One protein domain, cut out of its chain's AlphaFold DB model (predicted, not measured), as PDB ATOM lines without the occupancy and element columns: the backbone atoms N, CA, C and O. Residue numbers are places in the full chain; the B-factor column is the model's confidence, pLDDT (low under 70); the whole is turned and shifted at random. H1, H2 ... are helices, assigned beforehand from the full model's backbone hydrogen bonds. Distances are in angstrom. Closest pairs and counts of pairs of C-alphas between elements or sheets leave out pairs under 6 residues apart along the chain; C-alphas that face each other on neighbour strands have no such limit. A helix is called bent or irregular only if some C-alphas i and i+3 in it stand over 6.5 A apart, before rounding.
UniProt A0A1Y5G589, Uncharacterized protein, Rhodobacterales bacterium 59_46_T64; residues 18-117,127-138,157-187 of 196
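AT A GLANCE: This is residues 18 to 117, 127 to 138 and 157 to 187 of the 196 residues of an uncharacterized protein of Rhodobacterales bacterium 59_46_T64 (UniProt A0A1Y5G589). A long helical hairpin, H1 out and H2 back, makes a rod. H4 runs along H2 at the end of the rod where the hairpin turns, and the short H3 packs slantwise on H2 toward the other end. The printed part has 143 residues with four named helices, H1, H2, H3 and H4 in that order, and no named strand; its class is all helix. It is extended, with a radius of gyration of the C-alphas of 22.9 A, and the C-alphas span 77 by 25 by 20 A.

HOW THE PARTS SIT: H1, residues 19 to 62, and H2, residues 69 to 113, form a helical hairpin. They touch at a shallow tilt of 12 degrees and run opposite ways; their closest C-alphas, those of Ala 29 and Lys 103, are 6.0 A apart. H2 is the hub, touching three other helices. H3, residues 129 to 138, touches H2 beside residues 98 to 106 alone, at a steep tilt of 51 degrees, opposite ways; the closest C-alphas, those of Ala 102 and Glu 133, are 5.5 A apart. H3 is close to H1 but not clearly touching, with the closest C-alphas, those of Tyr 25 and Pro 129, 7.4 A apart. H4, residues 157 to 182, touches H2 at a shallow tilt of 18 degrees, opposite ways, and the closest C-alphas, those of Ala 83 and Met 166, are 4.6 A apart. H4 and H1 only just touch, with 3 pairs of C-alphas within 8 A, between residues 44 to 47 of H1 and 161 to 165 of H4; the closest, those of Ser 47 and Phe 165, are 6.9 A apart. H3 and H4 are apart. H1, H2 and H4 form an up and down bundle, in which each helix runs against the one before it in the chain. Every O i to N i+4 pair is within hydrogen-bond range in H1 and H3, against 39 of 41 in H2 and 19 of 22 in H4.

IN THESE COORDINATES: H1 begins at C-alpha 19 at (71.024, 72.626, 77.332) and is 64.0 A long from first to last C-alpha. H2 begins at C-alpha 69 at (7.947, 90.312, 74.327) and is 67.6 A long. H2 is irregular, but only just: C-alphas 109 and 112 are 6.8 A apart. H3 has 10 residues and is 14.5 A long. H4 is 37.6 A long and ends at C-alpha 182 at (9.454, 100.156, 68.789); it is neither bent nor irregular, but only just, with C-alphas 159 and 162 6.2 A apart.

THE WHOLE: The two C-alphas farthest apart, those of Asn 65 and Pro 117, are 77.4 A apart. The link from H1 to H2 is short, with 6 residues. Residues 118 to 126 are not printed, and C-alphas 117 and 127 are 16.5 A apart across that cut. Residues 139 to 156 are not printed either, with 26.8 A between C-alphas 138 and 157. The mean pLDDT of the printed part is 88.4, and it is under 70 at residues 63 to 67, 157 to 158 and 184 to 187.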
ATOM      1  N   HIS A  18      72.940  75.796  80.425       87.25
ATOM      2  CA  HIS A  18      72.805  74.349  80.271       87.25
ATOM      3  C   HIS A  18      71.718  74.020  79.242       87.25
ATOM      4  O   HIS A  18      70.606  74.545  79.323       87.25
ATOM      5  N   PHE A  19      72.007  73.104  78.312       89.88
ATOM      6  CA  PHE A  19      71.024  72.626  77.332       89.88
ATOM      7  C   PHE A  19      69.719  72.136  77.981       89.88
ATOM      8  O   PHE A  19      68.641  72.384  77.447       89.88
ATOM      9  N   GLU A  20      69.797  71.504  79.154       90.12
ATOM     10  CA  GLU A  20      68.618  71.024  79.880       90.12
ATOM     11  C   GLU A  20      67.710  72.170  80.359       90.12
ATOM     12  O   GLU A  20      66.494  72.100  80.205       90.12
ATOM     13  N   GLU A  21      68.283  73.269  80.865       90.38
ATOM     14  CA  GLU A  21      67.510  74.455  81.268       90.38
ATOM     15  C   GLU A  21      66.824  75.094  80.053       90.38
ATOM     16  O   GLU A  21      65.641  75.439  80.110       90.38
ATOM     17  N   PHE A  22      67.545  75.194  78.931       92.75
ATOM     18  CA  PHE A  22      66.977  75.666  77.668       92.75
ATOM     19  C   PHE A  22      65.824  74.776  77.197       92.75
ATOM     20  O   PHE A  22      64.758  75.284  76.847       92.75
ATOM     21  N   ARG A  23      66.006  73.452  77.230       94.25
ATOM     22  CA  ARG A  23      64.988  72.478  76.833       94.25
ATOM     23  C   ARG A  23      63.736  72.575  77.704       94.25
ATOM     24  O   ARG A  23      62.641  72.699  77.164       94.25
ATOM     25  N   MET A  24      63.884  72.574  79.029       94.12
ATOM     26  CA  MET A  24      62.753  72.709  79.957       94.12
ATOM     27  C   MET A  24      61.970  74.005  79.709       94.12
ATOM     28  O   MET A  24      60.738  74.037  79.786       94.12
ATOM     29  N   TYR A  25      62.680  75.092  79.401       94.75
ATOM     30  CA  TYR A  25      62.049  76.372  79.112       94.75
ATOM     31  C   TYR A  25      61.361  76.396  77.736       94.75
ATOM     32  O   TYR A  25      60.258  76.938  77.617       94.75
ATOM     33  N   LEU A  26      61.939  75.740  76.722       94.88
ATOM     34  CA  LEU A  26      61.314  75.540  75.411       94.88
ATOM     35  C   LEU A  26      60.000  74.757  75.534       94.88
ATOM     36  O   LEU A  26      58.964  75.223  75.059       94.88
ATOM     37  N   GLU A  27      60.007  73.639  76.265       95.88
ATOM     38  CA  GLU A  27      58.807  72.829  76.530       95.88
ATOM     39  C   GLU A  27      57.715  73.651  77.257       95.88
ATOM     40  O   GLU A  27      56.517  73.515  76.991       95.88
ATOM     41  N   SER A  28      58.105  74.576  78.146       94.31
ATOM     42  CA  SER A  28      57.176  75.516  78.797       94.31
ATOM     43  C   SER A  28      56.509  76.485  77.805       94.31
ATOM     44  O   SER A  28      55.313  76.792  77.932       94.31
ATOM     45  N   ALA A  29      57.263  76.975  76.816       93.38
ATOM     46  CA  ALA A  29      56.756  77.857  75.765       93.38
ATOM     47  C   ALA A  29      55.791  77.125  74.818       93.38
ATOM     48  O   ALA A  29      54.690  77.620  74.547       93.38
ATOM     49  N   GLU A  30      56.139  75.908  74.401       93.75
ATOM     50  CA  GLU A  30      55.272  75.049  73.586       93.75
ATOM     51  C   GLU A  30      53.947  74.760  74.303       93.75
ATOM     52  O   GLU A  30      52.874  75.062  73.778       93.75
ATOM     53  N   LYS A  31      54.002  74.353  75.576       95.06
ATOM     54  CA  LYS A  31      52.804  74.109  76.396       95.06
ATOM     55  C   LYS A  31      51.909  75.342  76.547       95.06
ATOM     56  O   LYS A  31      50.687  75.225  76.659       95.06
ATOM     57  N   THR A  32      52.494  76.539  76.581       90.75
ATOM     58  CA  THR A  32      51.733  77.800  76.624       90.75
ATOM     59  C   THR A  32      50.999  78.043  75.304       90.75
ATOM     60  O   THR A  32      49.845  78.479  75.309       90.75
ATOM     61  N   THR A  33      51.642  77.715  74.183       89.62
ATOM     62  CA  THR A  33      51.047  77.785  72.845       89.62
ATOM     63  C   THR A  33      49.894  76.789  72.696       89.62
ATOM     64  O   THR A  33      48.807  77.184  72.270       89.62
ATOM     65  N   ASP A  34      50.079  75.544  73.136       91.75
ATOM     66  CA  ASP A  34      49.046  74.503  73.069       91.75
ATOM     67  C   ASP A  34      47.804  74.870  73.882       91.75
ATOM     68  O   ASP A  34      46.684  74.828  73.369       91.75
ATOM     69  N   ARG A  35      47.997  75.346  75.120       91.88
ATOM     70  CA  ARG A  35      46.902  75.841  75.971       91.88
ATOM     71  C   ARG A  35      46.119  76.971  75.303       91.88
ATOM     72  O   ARG A  35      44.893  76.998  75.383       91.88
ATOM     73  N   ARG A  36      46.805  77.901  74.624       91.12
ATOM     74  CA  ARG A  36      46.149  78.989  73.879       91.12
ATOM     75  C   ARG A  36      45.273  78.433  72.757       91.12
ATOM     76  O   ARG A  36      44.144  78.891  72.595       91.12
ATOM     77  N   LEU A  37      45.780  77.473  71.981       90.06
ATOM     78  CA  LEU A  37      45.042  76.860  70.873       90.06
ATOM     79  C   LEU A  37      43.821  76.074  71.363       90.06
ATOM     80  O   LEU A  37      42.745  76.196  70.776       90.06
ATOM     81  N   GLU A  38      43.965  75.318  72.450       92.88
ATOM     82  CA  GLU A  38      42.872  74.572  73.079       92.88
ATOM     83  C   GLU A  38      41.762  75.505  73.583       92.88
ATOM     84  O   GLU A  38      40.596  75.329  73.220       92.88
ATOM     85  N   LEU A  39      42.121  76.555  74.331       90.81
ATOM     86  CA  LEU A  39      41.166  77.565  74.798       90.81
ATOM     87  C   LEU A  39      40.461  78.265  73.633       90.81
ATOM     88  O   LEU A  39      39.254  78.487  73.687       90.81
ATOM     89  N   ASN A  40      41.192  78.582  72.561       91.38
ATOM     90  CA  ASN A  40      40.612  79.225  71.386       91.38
ATOM     91  C   ASN A  40      39.564  78.333  70.704       91.38
ATOM     92  O   ASN A  40      38.481  78.803  70.361       91.38
ATOM     93  N   ARG A  41      39.860  77.035  70.551       92.00
ATOM     94  CA  ARG A  41      38.918  76.050  69.996       92.00
ATOM     95  C   ARG A  41      37.695  75.877  70.892       92.00
ATOM     96  O   ARG A  41      36.576  75.935  70.396       92.00
ATOM     97  N   SER A  42      37.902  75.714  72.197       94.19
ATOM     98  CA  SER A  42      36.816  75.537  73.166       94.19
ATOM     99  C   SER A  42      35.877  76.752  73.202       94.19
ATOM    100  O   SER A  42      34.660  76.604  73.082       94.19
ATOM    101  N   ASN A  43      36.432  77.967  73.244       94.94
ATOM    102  CA  ASN A  43      35.646  79.203  73.241       94.94
ATOM    103  C   ASN A  43      34.884  79.417  71.925       94.94
ATOM    104  O   ASN A  43      33.752  79.908  71.946       94.94
ATOM    105  N   ALA A  44      35.468  79.034  70.784       93.94
ATOM    106  CA  ALA A  44      34.781  79.074  69.495       93.94
ATOM    107  C   ALA A  44      33.592  78.099  69.464       93.94
ATOM    108  O   ALA A  44      32.490  78.494  69.086       93.94
ATOM    109  N   SER A  45      33.785  76.861  69.929       96.00
ATOM    110  CA  SER A  45      32.712  75.866  70.045       96.00
ATOM    111  C   SER A  45      31.592  76.333  70.977       96.00
ATOM    112  O   SER A  45      30.418  76.204  70.637       96.00
ATOM    113  N   LEU A  46      31.935  76.936  72.120       96.62
ATOM    114  CA  LEU A  46      30.952  77.511  73.038       96.62
ATOM    115  C   LEU A  46      30.178  78.669  72.392       96.62
ATOM    116  O   LEU A  46      28.960  78.748  72.529       96.62
ATOM    117  N   SER A  47      30.859  79.539  71.643       96.31
ATOM    118  CA  SER A  47      30.216  80.654  70.931       96.31
ATOM    119  C   SER A  47      29.251  80.156  69.850       96.31
ATOM    120  O   SER A  47      28.151  80.687  69.718       96.31
ATOM    121  N   LEU A  48      29.621  79.097  69.120       96.69
ATOM    122  CA  LEU A  48      28.730  78.429  68.168       96.69
ATOM    123  C   LEU A  48      27.516  77.805  68.857       96.69
ATOM    124  O   LEU A  48      26.401  77.953  68.362       96.69
ATOM    125  N   LEU A  49      27.711  77.149  70.003       97.50
ATOM    126  CA  LEU A  49      26.619  76.564  70.780       97.50
ATOM    127  C   LEU A  49      25.631  77.636  71.253       97.50
ATOM    128  O   LEU A  49      24.423  77.456  71.122       97.50
ATOM    129  N   ILE A  50      26.134  78.766  71.759       96.88
ATOM    130  CA  ILE A  50      25.296  79.899  72.168       96.88
ATOM    131  C   ILE A  50      24.534  80.458  70.964       96.88
ATOM    132  O   ILE A  50      23.333  80.696  71.060       96.88
ATOM    133  N   LEU A  51      25.202  80.632  69.820       96.38
ATOM    134  CA  LEU A  51      24.569  81.131  68.601       96.38
ATOM    135  C   LEU A  51      23.466  80.185  68.100       96.38
ATOM    136  O   LEU A  51      22.376  80.641  67.759       96.38
ATOM    137  N   ALA A  52      23.717  78.874  68.113       96.25
ATOM    138  CA  ALA A  52      22.723  77.861  67.774       96.25
ATOM    139  C   ALA A  52      21.544  77.865  68.763       96.25
ATOM    140  O   ALA A  52      20.391  77.806  68.342       96.25
ATOM    141  N   GLY A  53      21.819  78.004  70.064       94.50
ATOM    142  CA  GLY A  53      20.795  78.131  71.103       94.50
ATOM    143  C   GLY A  53      19.921  79.371  70.915       94.50
ATOM    144  O   GLY A  53      18.696  79.273  70.980       94.50
ATOM    145  N   ILE A  54      20.529  80.518  70.596       93.44
ATOM    146  CA  ILE A  54      19.805  81.741  70.225       93.44
ATOM    147  C   ILE A  54      18.921  81.486  69.001       93.44
ATOM    148  O   ILE A  54      17.742  81.826  69.034       93.44
ATOM    149  N   GLY A  55      19.457  80.858  67.949       91.12
ATOM    150  CA  GLY A  55      18.699  80.522  66.742       91.12
ATOM    151  C   GLY A  55      17.501  79.610  67.019       91.12
ATOM    152  O   GLY A  55      16.413  79.858  66.504       91.12
ATOM    153  N   ALA A  56      17.665  78.606  67.884       91.19
ATOM    154  CA  ALA A  56      16.587  77.704  68.281       91.19
ATOM    155  C   ALA A  56      15.481  78.427  69.071       91.19
ATOM    156  O   ALA A  56      14.300  78.280  68.752       91.19
ATOM    157  N   ILE A  57      15.853  79.251  70.060       88.81
ATOM    158  CA  ILE A  57      14.897  80.042  70.853       88.81
ATOM    159  C   ILE A  57      14.170  81.050  69.956       88.81
ATOM    160  O   ILE A  57      12.948  81.180  70.040       88.81
ATOM    161  N   ALA A  58      14.905  81.728  69.073       85.56
ATOM    162  CA  ALA A  58      14.354  82.667  68.108       85.56
ATOM    163  C   ALA A  58      13.359  81.971  67.168       85.56
ATOM    164  O   ALA A  58      12.222  82.415  67.053       85.56
ATOM    165  N   SER A  59      13.730  80.842  66.558       85.31
ATOM    166  CA  SER A  59      12.842  80.099  65.657       85.31
ATOM    167  C   SER A  59      11.562  79.628  66.350       85.31
ATOM    168  O   SER A  59      10.494  79.661  65.743       85.31
ATOM    169  N   TRP A  60      11.648  79.202  67.613       83.12
ATOM    170  CA  TRP A  60      10.478  78.771  68.380       83.12
ATOM    171  C   TRP A  60       9.565  79.936  68.788       83.12
ATOM    172  O   TRP A  60       8.344  79.776  68.835       83.12
ATOM    173  N   SER A  61      10.151  81.103  69.070       78.31
ATOM    174  CA  SER A  61       9.423  82.281  69.556       78.31
ATOM    175  C   SER A  61       8.814  83.110  68.423       78.31
ATOM    176  O   SER A  61       7.692  83.584  68.557       78.31
ATOM    177  N   PHE A  62       9.519  83.253  67.296       70.00
ATOM    178  CA  PHE A  62       9.071  84.028  66.132       70.00
ATOM    179  C   PHE A  62       8.281  83.200  65.107       70.00
ATOM    180  O   PHE A  62       7.682  83.767  64.201       70.00
ATOM    181  N   GLY A  63       8.269  81.867  65.227       64.69
ATOM    182  CA  GLY A  63       7.484  80.983  64.354       64.69
ATOM    183  C   GLY A  63       5.987  80.927  64.688       64.69
ATOM    184  O   GLY A  63       5.225  80.270  63.985       64.69
ATOM    185  N   LYS A  64       5.558  81.584  65.770       63.38
ATOM    186  CA  LYS A  64       4.148  81.732  66.150       63.38
ATOM    187  C   LYS A  64       3.645  83.092  65.657       63.38
ATOM    188  O   LYS A  64       4.418  84.041  65.604       63.38
ATOM    189  N   ASN A  65       2.350  83.200  65.340       60.25
ATOM    190  CA  ASN A  65       1.727  84.444  64.850       60.25
ATOM    191  C   ASN A  65       1.849  85.633  65.821       60.25
ATOM    192  O   ASN A  65       1.583  86.763  65.428       60.25
ATOM    193  N   GLU A  66       2.252  85.385  67.067       65.38
ATOM    194  CA  GLU A  66       2.502  86.402  68.077       65.38
ATOM    195  C   GLU A  66       3.880  86.171  68.692       65.38
ATOM    196  O   GLU A  66       4.192  85.094  69.206       65.38
ATOM    197  N   VAL A  67       4.707  87.208  68.634       68.88
ATOM    198  CA  VAL A  67       6.025  87.230  69.257       68.88
ATOM    199  C   VAL A  67       5.858  87.659  70.707       68.88
ATOM    200  O   VAL A  67       5.451  88.786  70.991       68.88
ATOM    201  N   GLU A  68       6.213  86.783  71.641       77.56
ATOM    202  CA  GLU A  68       6.126  87.116  73.058       77.56
ATOM    203  C   GLU A  68       7.248  88.106  73.440       77.56
ATOM    204  O   GLU A  68       8.429  87.782  73.260       77.56
ATOM    205  N   PRO A  69       6.943  89.289  74.008       79.12
ATOM    206  CA  PRO A  69       7.947  90.312  74.327       79.12
ATOM    207  C   PRO A  69       9.027  89.803  75.293       79.12
ATOM    208  O   PRO A  69      10.182  90.228  75.233       79.12
ATOM    209  N   PHE A  70       8.675  88.842  76.149       83.62
ATOM    210  CA  PHE A  70       9.600  88.189  77.067       83.62
ATOM    211  C   PHE A  70      10.713  87.415  76.337       83.62
ATOM    212  O   PHE A  70      11.874  87.469  76.745       83.62
ATOM    213  N   SER A  71      10.394  86.766  75.212       84.56
ATOM    214  CA  SER A  71      11.376  86.021  74.410       84.56
ATOM    215  C   SER A  71      12.453  86.935  73.810       84.56
ATOM    216  O   SER A  71      13.639  86.605  73.852       84.56
ATOM    217  N   VAL A  72      12.063  88.129  73.345       87.31
ATOM    218  CA  VAL A  72      12.975  89.143  72.786       87.31
ATOM    219  C   VAL A  72      13.956  89.638  73.848       87.31
ATOM    220  O   VAL A  72      15.152  89.766  73.580       87.31
ATOM    221  N   ILE A  73      13.476  89.866  75.076       89.06
ATOM    222  CA  ILE A  73      14.318  90.290  76.205       89.06
ATOM    223  C   ILE A  73      15.322  89.193  76.573       89.06
ATOM    224  O   ILE A  73      16.504  89.490  76.773       89.06
ATOM    225  N   ILE A  74      14.889  87.927  76.629       91.06
ATOM    226  CA  ILE A  74      15.777  86.792  76.923       91.06
ATOM    227  C   ILE A  74      16.873  86.676  75.863       91.06
ATOM    228  O   ILE A  74      18.055  86.642  76.211       91.06
ATOM    229  N   VAL A  75      16.501  86.648  74.579       91.94
ATOM    230  CA  VAL A  75      17.462  86.520  73.474       91.94
ATOM    231  C   VAL A  75      18.455  87.682  73.481       91.94
ATOM    232  O   VAL A  75      19.663  87.452  73.403       91.94
ATOM    233  N   GLY A  76      17.971  88.916  73.654       93.19
ATOM    234  CA  GLY A  76      18.823  90.100  73.753       93.19
ATOM    235  C   GLY A  76      19.793  90.036  74.935       93.19
ATOM    236  O   GLY A  76      20.969  90.366  74.788       93.19
ATOM    237  N   THR A  77      19.336  89.547  76.091       93.69
ATOM    238  CA  THR A  77      20.176  89.411  77.293       93.69
ATOM    239  C   THR A  77      21.258  88.347  77.106       93.69
ATOM    240  O   THR A  77      22.423  88.594  77.420       93.69
ATOM    241  N   ILE A  78      20.908  87.179  76.553       95.69
ATOM    242  CA  ILE A  78      21.873  86.107  76.265       95.69
ATOM    243  C   ILE A  78      22.918  86.592  75.253       95.69
ATOM    244  O   ILE A  78      24.113  86.389  75.468       95.69
ATOM    245  N   ALA A  79      22.490  87.277  74.187       96.31
ATOM    246  CA  ALA A  79      23.395  87.839  73.190       96.31
ATOM    247  C   ALA A  79      24.351  88.879  73.804       96.31
ATOM    248  O   ALA A  79      25.555  88.836  73.550       96.31
ATOM    249  N   LEU A  80      23.861  89.759  74.683       96.38
ATOM    250  CA  LEU A  80      24.705  90.741  75.365       96.38
ATOM    251  C   LEU A  80      25.766  90.070  76.252       96.38
ATOM    252  O   LEU A  80      26.943  90.435  76.198       96.38
ATOM    253  N   LEU A  81      25.374  89.068  77.043       97.62
ATOM    254  CA  LEU A  81      26.308  88.305  77.877       97.62
ATOM    255  C   LEU A  81      27.350  87.568  77.024       97.62
ATOM    256  O   LEU A  81      28.536  87.568  77.364       97.62
ATOM    257  N   ALA A  82      26.939  87.011  75.884       96.88
ATOM    258  CA  ALA A  82      27.841  86.365  74.937       96.88
ATOM    259  C   ALA A  82      28.846  87.356  74.320       96.88
ATOM    260  O   ALA A  82      30.033  87.045  74.211       96.88
ATOM    261  N   ALA A  83      28.428  88.587  74.004       95.88
ATOM    262  CA  ALA A  83      29.337  89.636  73.534       95.88
ATOM    263  C   ALA A  83      30.384  90.020  74.600       95.88
ATOM    264  O   ALA A  83      31.570  90.177  74.287       95.88
ATOM    265  N   ILE A  84      29.975  90.121  75.871       95.88
ATOM    266  CA  ILE A  84      30.889  90.364  77.002       95.88
ATOM    267  C   ILE A  84      31.873  89.196  77.160       95.88
ATOM    268  O   ILE A  84      33.072  89.416  77.357       95.88
ATOM    269  N   PHE A  85      31.402  87.956  77.014       95.75
ATOM    270  CA  PHE A  85      32.263  86.778  76.999       95.75
ATOM    271  C   PHE A  85      33.305  86.845  75.869       95.75
ATOM    272  O   PHE A  85      34.495  86.660  76.130       95.75
ATOM    273  N   CYS A  86      32.915  87.213  74.642       94.19
ATOM    274  CA  CYS A  86      33.857  87.387  73.530       94.19
ATOM    275  C   CYS A  86      34.905  88.478  73.811       94.19
ATOM    276  O   CYS A  86      36.084  88.311  73.486       94.19
ATOM    277  N   ARG A  87      34.516  89.573  74.480       91.81
ATOM    278  CA  ARG A  87      35.447  90.621  74.933       91.81
ATOM    279  C   ARG A  87      36.480  90.079  75.924       91.81
ATOM    280  O   ARG A  87      37.644  90.486  75.875       91.81
ATOM    281  N   TRP A  88      36.067  89.195  76.831       93.31
ATOM    282  CA  TRP A  88      36.962  88.548  77.792       93.31
ATOM    283  C   TRP A  88      37.886  87.526  77.118       93.31
ATOM    284  O   TRP A  88      39.095  87.552  77.350       93.31
ATOM    285  N   TRP A  89      37.354  86.700  76.216       93.12
ATOM    286  CA  TRP A  89      38.137  85.778  75.390       93.12
ATOM    287  C   TRP A  89      39.220  86.513  74.590       93.12
ATOM    288  O   TRP A  89      40.384  86.117  74.630       93.12
ATOM    289  N   TRP A  90      38.890  87.642  73.959       89.75
ATOM    290  CA  TRP A  90      39.873  88.490  73.277       89.75
ATOM    291  C   TRP A  90      41.044  88.888  74.191       89.75
ATOM    292  O   TRP A  90      42.209  88.773  73.807       89.75
ATOM    293  N   LYS A  91      40.753  89.328  75.425       88.12
ATOM    294  CA  LYS A  91      41.798  89.692  76.397       88.12
ATOM    295  C   LYS A  91      42.673  88.497  76.774       88.12
ATOM    296  O   LYS A  91      43.884  88.665  76.895       88.12
ATOM    297  N   GLN A  92      42.089  87.308  76.926       90.12
ATOM    298  CA  GLN A  92      42.865  86.096  77.184       90.12
ATOM    299  C   GLN A  92      43.832  85.789  76.040       90.12
ATOM    300  O   GLN A  92      45.010  85.557  76.297       90.12
ATOM    301  N   VAL A  93      43.370  85.839  74.784       88.81
ATOM    302  CA  VAL A  93      44.226  85.582  73.612       88.81
ATOM    303  C   VAL A  93      45.430  86.523  73.605       88.81
ATOM    304  O   VAL A  93      46.556  86.062  73.420       88.81
ATOM    305  N   ILE A  94      45.219  87.817  73.869       85.56
ATOM    306  CA  ILE A  94      46.314  88.792  73.978       85.56
ATOM    307  C   ILE A  94      47.274  88.413  75.107       85.56
ATOM    308  O   ILE A  94      48.472  88.311  74.866       85.56
ATOM    309  N   SER A  95      46.761  88.124  76.305       87.06
ATOM    310  CA  SER A  95      47.600  87.762  77.454       87.06
ATOM    311  C   SER A  95      48.487  86.545  77.172       87.06
ATOM    312  O   SER A  95      49.664  86.547  77.527       87.06
ATOM    313  N   TYR A  96      47.949  85.513  76.513       88.94
ATOM    314  CA  TYR A  96      48.733  84.338  76.122       88.94
ATOM    315  C   TYR A  96      49.780  84.668  75.058       88.94
ATOM    316  O   TYR A  96      50.875  84.111  75.087       88.94
ATOM    317  N   LYS A  97      49.476  85.567  74.116       85.94
ATOM    318  CA  LYS A  97      50.443  86.013  73.100       85.94
ATOM    319  C   LYS A  97      51.571  86.829  73.715       85.94
ATOM    320  O   LYS A  97      52.721  86.596  73.358       85.94
ATOM    321  N   ASP A  98      51.260  87.723  74.647       88.00
ATOM    322  CA  ASP A  98      52.255  88.545  75.337       88.00
ATOM    323  C   ASP A  98      53.211  87.678  76.161       88.00
ATOM    324  O   ASP A  98      54.429  87.824  76.029       88.00
ATOM    325  N   LEU A  99      52.660  86.723  76.921       90.50
ATOM    326  CA  LEU A  99      53.432  85.736  77.678       90.50
ATOM    327  C   LEU A  99      54.323  84.891  76.763       90.50
ATOM    328  O   LEU A  99      55.516  84.747  77.010       90.50
ATOM    329  N   ASN A 100      53.762  84.351  75.681       91.00
ATOM    330  CA  ASN A 100      54.512  83.504  74.757       91.00
ATOM    331  C   ASN A 100      55.600  84.292  74.011       91.00
ATOM    332  O   ASN A 100      56.702  83.800  73.805       91.00
ATOM    333  N   SER A 101      55.317  85.544  73.646       89.31
ATOM    334  CA  SER A 101      56.305  86.447  73.054       89.31
ATOM    335  C   SER A 101      57.466  86.720  74.012       89.31
ATOM    336  O   SER A 101      58.608  86.714  73.562       89.31
ATOM    337  N   ALA A 102      57.196  86.923  75.308       91.00
ATOM    338  CA  ALA A 102      58.249  87.067  76.315       91.00
ATOM    339  C   ALA A 102      59.081  85.778  76.444       91.00
ATOM    340  O   ALA A 102      60.307  85.845  76.436       91.00
ATOM    341  N   LYS A 103      58.433  84.604  76.445       92.69
ATOM    342  CA  LYS A 103      59.119  83.301  76.446       92.69
ATOM    343  C   LYS A 103      60.069  83.128  75.266       92.69
ATOM    344  O   LYS A 103      61.230  82.779  75.452       92.69
ATOM    345  N   PHE A 104      59.605  83.419  74.052       93.06
ATOM    346  CA  PHE A 104      60.446  83.326  72.859       93.06
ATOM    347  C   PHE A 104      61.582  84.347  72.842       93.06
ATOM    348  O   PHE A 104      62.656  84.049  72.330       93.06
ATOM    349  N   GLN A 105      61.380  85.531  73.423       92.94
ATOM    350  CA  GLN A 105      62.453  86.506  73.580       92.94
ATOM    351  C   GLN A 105      63.565  85.966  74.490       92.94
ATOM    352  O   GLN A 105      64.724  85.966  74.085       92.94
ATOM    353  N   VAL A 106      63.212  85.419  75.657       93.12
ATOM    354  CA  VAL A 106      64.182  84.799  76.573       93.12
ATOM    355  C   VAL A 106      64.869  83.590  75.922       93.12
ATOM    356  O   VAL A 106      66.090  83.479  75.995       93.12
ATOM    357  N   LEU A 107      64.134  82.733  75.202       93.38
ATOM    358  CA  LEU A 107      64.719  81.616  74.441       93.38
ATOM    359  C   LEU A 107      65.736  82.094  73.396       93.38
ATOM    360  O   LEU A 107      66.822  81.526  73.297       93.38
ATOM    361  N   ASN A 108      65.418  83.153  72.645       93.06
ATOM    362  CA  ASN A 108      66.331  83.735  71.660       93.06
ATOM    363  C   ASN A 108      67.586  84.329  72.312       93.06
ATOM    364  O   ASN A 108      68.664  84.270  71.727       93.06
ATOM    365  N   GLU A 109      67.469  84.880  73.521       91.81
ATOM    366  CA  GLU A 109      68.616  85.365  74.294       91.81
ATOM    367  C   GLU A 109      69.469  84.223  74.865       91.81
ATOM    368  O   GLU A 109      70.687  84.372  74.978       91.81
ATOM    369  N   MET A 110      68.852  83.093  75.225       90.69
ATOM    370  CA  MET A 110      69.540  81.896  75.718       90.69
ATOM    371  C   MET A 110      70.250  81.131  74.593       90.69
ATOM    372  O   MET A 110      71.347  80.625  74.818       90.69
ATOM    373  N   ALA A 111      69.663  81.068  73.391       90.62
ATOM    374  CA  ALA A 111      70.118  80.214  72.289       90.62
ATOM    375  C   ALA A 111      71.618  80.334  71.931       90.62
ATOM    376  O   ALA A 111      72.272  79.300  71.786       90.62
ATOM    377  N   PRO A 112      72.225  81.537  71.862       89.75
ATOM    378  CA  PRO A 112      73.653  81.687  71.563       89.75
ATOM    379  C   PRO A 112      74.584  81.230  72.695       89.75
ATOM    380  O   PRO A 112      75.787  81.101  72.481       89.75
ATOM    381  N   ARG A 113      74.057  81.050  73.913       88.44
ATOM    382  CA  ARG A 113      74.819  80.710  75.123       88.44
ATOM    383  C   ARG A 113      74.698  79.236  75.510       88.44
ATOM    384  O   ARG A 113      75.268  78.850  76.531       88.44
ATOM    385  N   ILE A 114      73.955  78.439  74.742       88.44
ATOM    386  CA  ILE A 114      73.707  77.028  75.040       88.44
ATOM    387  C   ILE A 114      75.009  76.236  74.976       88.44
ATOM    388  O   ILE A 114      75.785  76.346  74.028       88.44
ATOM    389  N   VAL A 115      75.200  75.388  75.979       86.75
ATOM    390  CA  VAL A 115      76.267  74.396  76.038       86.75
ATOM    391  C   VAL A 115      75.646  73.009  76.061       86.75
ATOM    392  O   VAL A 115      74.758  72.725  76.869       86.75
ATOM    393  N   PHE A 116      76.112  72.157  75.153       84.69
ATOM    394  CA  PHE A 116      75.662  70.778  75.037       84.69
ATOM    395  C   PHE A 116      76.390  69.876  76.050       84.69
ATOM    396  O   PHE A 116      77.514  70.168  76.451       84.69
ATOM    397  N   PRO A 117      75.755  68.789  76.512       75.25
ATOM    398  CA  PRO A 117      76.313  67.921  77.553       75.25
ATOM    399  C   PRO A 117      77.562  67.127  77.124       75.25
ATOM    400  O   PRO A 117      78.193  66.489  77.961       75.25
ATOM    401  N   ASP A 127      70.386  80.698  83.990       82.81
ATOM    402  CA  ASP A 127      70.071  81.990  83.375       82.81
ATOM    403  C   ASP A 127      68.816  82.655  83.968       82.81
ATOM    404  O   ASP A 127      68.405  83.724  83.515       82.81
ATOM    405  N   GLN A 128      68.196  82.015  84.967       88.25
ATOM    406  CA  GLN A 128      66.967  82.452  85.638       88.25
ATOM    407  C   GLN A 128      65.870  82.905  84.646       88.25
ATOM    408  O   GLN A 128      65.347  84.022  84.752       88.25
ATOM    409  N   PRO A 129      65.479  82.049  83.681       89.06
ATOM    410  CA  PRO A 129      64.648  82.449  82.542       89.06
ATOM    411  C   PRO A 129      63.277  83.014  82.948       89.06
ATOM    412  O   PRO A 129      62.770  83.940  82.319       89.06
ATOM    413  N   PHE A 130      62.698  82.524  84.047       91.56
ATOM    414  CA  PHE A 130      61.409  83.002  84.556       91.56
ATOM    415  C   PHE A 130      61.453  84.424  85.133       91.56
ATOM    416  O   PHE A 130      60.454  85.135  85.068       91.56
ATOM    417  N   LEU A 131      62.590  84.860  85.687       91.12
ATOM    418  CA  LEU A 131      62.726  86.232  86.188       91.12
ATOM    419  C   LEU A 131      62.824  87.219  85.026       91.12
ATOM    420  O   LEU A 131      62.107  88.215  85.009       91.12
ATOM    421  N   LYS A 132      63.615  86.879  84.002       92.12
ATOM    422  CA  LYS A 132      63.703  87.673  82.768       92.12
ATOM    423  C   LYS A 132      62.355  87.779  82.060       92.12
ATOM    424  O   LYS A 132      61.957  88.866  81.654       92.12
ATOM    425  N   GLU A 133      61.617  86.671  81.969       92.06
ATOM    426  CA  GLU A 133      60.241  86.651  81.457       92.06
ATOM    427  C   GLU A 133      59.340  87.635  82.213       92.06
ATOM    428  O   GLU A 133      58.609  88.413  81.598       92.06
ATOM    429  N   TRP A 134      59.401  87.613  83.545       90.75
ATOM    430  CA  TRP A 134      58.602  88.485  84.398       90.75
ATOM    431  C   TRP A 134      58.944  89.964  84.205       90.75
ATOM    432  O   TRP A 134      58.042  90.803  84.142       90.75
ATOM    433  N   ASP A 135      60.227  90.287  84.062       92.25
ATOM    434  CA  ASP A 135      60.683  91.656  83.838       92.25
ATOM    435  C   ASP A 135      60.233  92.189  82.468       92.25
ATOM    436  O   ASP A 135      59.684  93.292  82.397       92.25
ATOM    437  N   ILE A 136      60.322  91.371  81.410       89.00
ATOM    438  CA  ILE A 136      59.785  91.701  80.076       89.00
ATOM    439  C   ILE A 136      58.273  91.966  80.146       89.00
ATOM    440  O   ILE A 136      57.757  92.895  79.516       89.00
ATOM    441  N   LEU A 137      57.530  91.162  80.912       88.12
ATOM    442  CA  LEU A 137      56.083  91.338  81.056       88.12
ATOM    443  C   LEU A 137      55.725  92.616  81.820       88.12
ATOM    444  O   LEU A 137      54.804  93.322  81.402       88.12
ATOM    445  N   LYS A 138      56.455  92.952  82.891       88.56
ATOM    446  CA  LYS A 138      56.266  94.226  83.606       88.56
ATOM    447  C   LYS A 138      56.538  95.420  82.707       88.56
ATOM    448  O   LYS A 138      55.766  96.379  82.729       88.56
ATOM    449  N   SER A 157      44.154  86.368  61.874       60.00
ATOM    450  CA  SER A 157      43.248  85.223  61.924       60.00
ATOM    451  C   SER A 157      42.871  84.734  63.328       60.00
ATOM    452  O   SER A 157      41.705  84.414  63.537       60.00
ATOM    453  N   GLU A 158      43.789  84.692  64.303       67.06
ATOM    454  CA  GLU A 158      43.448  84.217  65.661       67.06
ATOM    455  C   GLU A 158      42.612  85.236  66.446       67.06
ATOM    456  O   GLU A 158      41.774  84.866  67.265       67.06
ATOM    457  N   LEU A 159      42.843  86.522  66.187       75.06
ATOM    458  CA  LEU A 159      42.135  87.637  66.815       75.06
ATOM    459  C   LEU A 159      40.786  87.886  66.114       75.06
ATOM    460  O   LEU A 159      39.812  88.266  66.759       75.06
ATOM    461  N   THR A 160      40.679  87.578  64.820       81.44
ATOM    462  CA  THR A 160      39.437  87.717  64.052       81.44
ATOM    463  C   THR A 160      38.284  86.925  64.668       81.44
ATOM    464  O   THR A 160      37.180  87.450  64.745       81.44
ATOM    465  N   VAL A 161      38.514  85.701  65.157       88.88
ATOM    466  CA  VAL A 161      37.429  84.818  65.635       88.88
ATOM    467  C   VAL A 161      36.603  85.440  66.778       88.88
ATOM    468  O   VAL A 161      35.393  85.611  66.594       88.88
ATOM    469  N   PRO A 162      37.185  85.834  67.930       90.88
ATOM    470  CA  PRO A 162      36.427  86.482  69.003       90.88
ATOM    471  C   PRO A 162      35.748  87.787  68.568       90.88
ATOM    472  O   PRO A 162      34.645  88.072  69.032       90.88
ATOM    473  N   VAL A 163      36.360  88.573  67.673       89.38
ATOM    474  CA  VAL A 163      35.762  89.825  67.168       89.38
ATOM    475  C   VAL A 163      34.561  89.548  66.275       89.38
ATOM    476  O   VAL A 163      33.544  90.230  66.408       89.38
ATOM    477  N   THR A 164      34.641  88.541  65.405       91.81
ATOM    478  CA  THR A 164      33.524  88.123  64.556       91.81
ATOM    479  C   THR A 164      32.329  87.721  65.412       91.81
ATOM    480  O   THR A 164      31.247  88.280  65.239       91.81
ATOM    481  N   PHE A 165      32.518  86.835  66.399       95.06
ATOM    482  CA  PHE A 165      31.428  86.439  67.298       95.06
ATOM    483  C   PHE A 165      30.886  87.615  68.114       95.06
ATOM    484  O   PHE A 165      29.672  87.784  68.196       95.06
ATOM    485  N   MET A 166      31.762  88.469  68.656       95.25
ATOM    486  CA  MET A 166      31.346  89.680  69.371       95.25
ATOM    487  C   MET A 166      30.465  90.574  68.492       95.25
ATOM    488  O   MET A 166      29.423  91.040  68.944       95.25
ATOM    489  N   THR A 167      30.852  90.778  67.232       93.88
ATOM    490  CA  THR A 167      30.094  91.589  66.270       93.88
ATOM    491  C   THR A 167      28.727  90.967  65.992       93.88
ATOM    492  O   THR A 167      27.720  91.666  66.066       93.88
ATOM    493  N   CYS A 168      28.662  89.651  65.764       95.56
ATOM    494  CA  CYS A 168      27.396  88.934  65.589       95.56
ATOM    495  C   CYS A 168      26.469  89.098  66.804       95.56
ATOM    496  O   CYS A 168      25.303  89.456  66.650       95.56
ATOM    497  N   PHE A 169      26.981  88.891  68.019       97.00
ATOM    498  CA  PHE A 169      26.181  89.016  69.238       97.00
ATOM    499  C   PHE A 169      25.719  90.456  69.509       97.00
ATOM    500  O   PHE A 169      24.584  90.662  69.941       97.00
ATOM    501  N   LEU A 170      26.544  91.461  69.202       96.38
ATOM    502  CA  LEU A 170      26.144  92.868  69.292       96.38
ATOM    503  C   LEU A 170      25.045  93.218  68.282       96.38
ATOM    504  O   LEU A 170      24.102  93.915  68.644       96.38
ATOM    505  N   MET A 171      25.116  92.694  67.055       95.31
ATOM    506  CA  MET A 171      24.063  92.875  66.047       95.31
ATOM    507  C   MET A 171      22.732  92.249  66.486       95.31
ATOM    508  O   MET A 171      21.682  92.881  66.358       95.31
ATOM    509  N   ILE A 172      22.769  91.043  67.067       93.94
ATOM    510  CA  ILE A 172      21.578  90.381  67.630       93.94
ATOM    511  C   ILE A 172      21.005  91.212  68.784       93.94
ATOM    512  O   ILE A 172      19.803  91.466  68.829       93.94
ATOM    513  N   THR A 173      21.866  91.684  69.689       94.06
ATOM    514  CA  THR A 173      21.461  92.523  70.827       94.06
ATOM    515  C   THR A 173      20.799  93.813  70.350       94.06
ATOM    516  O   THR A 173      19.710  94.148  70.810       94.06
ATOM    517  N   LEU A 174      21.418  94.513  69.394       93.31
ATOM    518  CA  LEU A 174      20.881  95.743  68.816       93.31
ATOM    519  C   LEU A 174      19.505  95.504  68.192       93.31
ATOM    520  O   LEU A 174      18.585  96.279  68.430       93.31
ATOM    521  N   THR A 175      19.354  94.401  67.461       90.00
ATOM    522  CA  THR A 175      18.076  93.994  66.869       90.00
ATOM    523  C   THR A 175      17.003  93.753  67.937       90.00
ATOM    524  O   THR A 175      15.876  94.218  67.802       90.00
ATOM    525  N   CYS A 176      17.340  93.079  69.040       89.75
ATOM    526  CA  CYS A 176      16.386  92.853  70.130       89.75
ATOM    527  C   CYS A 176      15.982  94.168  70.819       89.75
ATOM    528  O   CYS A 176      14.812  94.366  71.141       89.75
ATOM    529  N   VAL A 177      16.935  95.088  71.013       89.75
ATOM    530  CA  VAL A 177      16.679  96.406  71.614       89.75
ATOM    531  C   VAL A 177      15.767  97.251  70.725       89.75
ATOM    532  O   VAL A 177      14.831  97.864  71.235       89.75
ATOM    533  N   THR A 178      15.991  97.274  69.408       87.94
ATOM    534  CA  THR A 178      15.130  98.032  68.487       87.94
ATOM    535  C   THR A 178      13.719  97.453  68.424       87.94
ATOM    536  O   THR A 178      12.757  98.221  68.454       87.94
ATOM    537  N   MET A 179      13.572  96.122  68.420       83.25
ATOM    538  CA  MET A 179      12.262  95.459  68.501       83.25
ATOM    539  C   MET A 179      11.516  95.832  69.786       83.25
ATOM    540  O   MET A 179      10.348  96.216  69.733       83.25
ATOM    541  N   ALA A 180      12.198  95.773  70.933       83.69
ATOM    542  CA  ALA A 180      11.609  96.125  72.220       83.69
ATOM    543  C   ALA A 180      11.222  97.613  72.302       83.69
ATOM    544  O   ALA A 180      10.155  97.938  72.813       83.69
ATOM    545  N   ALA A 181      12.056  98.514  71.770       83.31
ATOM    546  CA  ALA A 181      11.820  99.958  71.817       83.31
ATOM    547  C   ALA A 181      10.672 100.418  70.907       83.31
ATOM    548  O   ALA A 181       9.947 101.349  71.252       83.31
ATOM    549  N   LEU A 182      10.503  99.788  69.740       81.38
ATOM    550  CA  LEU A 182       9.454 100.156  68.789       81.38
ATOM    551  C   LEU A 182       8.096  99.526  69.124       81.38
ATOM    552  O   LEU A 182       7.096  99.936  68.540       81.38
ATOM    553  N   GLY A 183       8.051  98.514  70.000       70.19
ATOM    554  CA  GLY A 183       6.839  97.730  70.274       70.19
ATOM    555  C   GLY A 183       6.261  97.045  69.026       70.19
ATOM    556  O   GLY A 183       5.121  96.595  69.039       70.19
ATOM    557  N   ARG A 184       7.028  97.003  67.926       65.69
ATOM    558  CA  ARG A 184       6.621  96.471  66.621       65.69
ATOM    559  C   ARG A 184       7.174  95.072  66.436       65.69
ATOM    560  O   ARG A 184       8.074  94.848  65.625       65.69
ATOM    561  N   TYR A 185       6.624  94.135  67.193       65.56
ATOM    562  CA  TYR A 185       6.995  92.731  67.077       65.56
ATOM    563  C   TYR A 185       6.518  92.098  65.750       65.56
ATOM    564  O   TYR A 185       7.099  91.119  65.291       65.56
ATOM    565  N   ASP A 186       5.554  92.733  65.069       57.41
ATOM    566  CA  ASP A 186       4.994  92.295  63.779       57.41
ATOM    567  C   ASP A 186       5.962  92.451  62.591       57.41
ATOM    568  O   ASP A 186       5.872  91.726  61.601       57.41
ATOM    569  N   LEU A 187       6.924  93.385  62.665       54.62
ATOM    570  CA  LEU A 187       7.857  93.668  61.559       54.62
ATOM    571  C   LEU A 187       8.825  92.500  61.288       54.62
ATOM    572  O   LEU A 187       9.370  92.373  60.193       54.62
TER     573      LEU A 187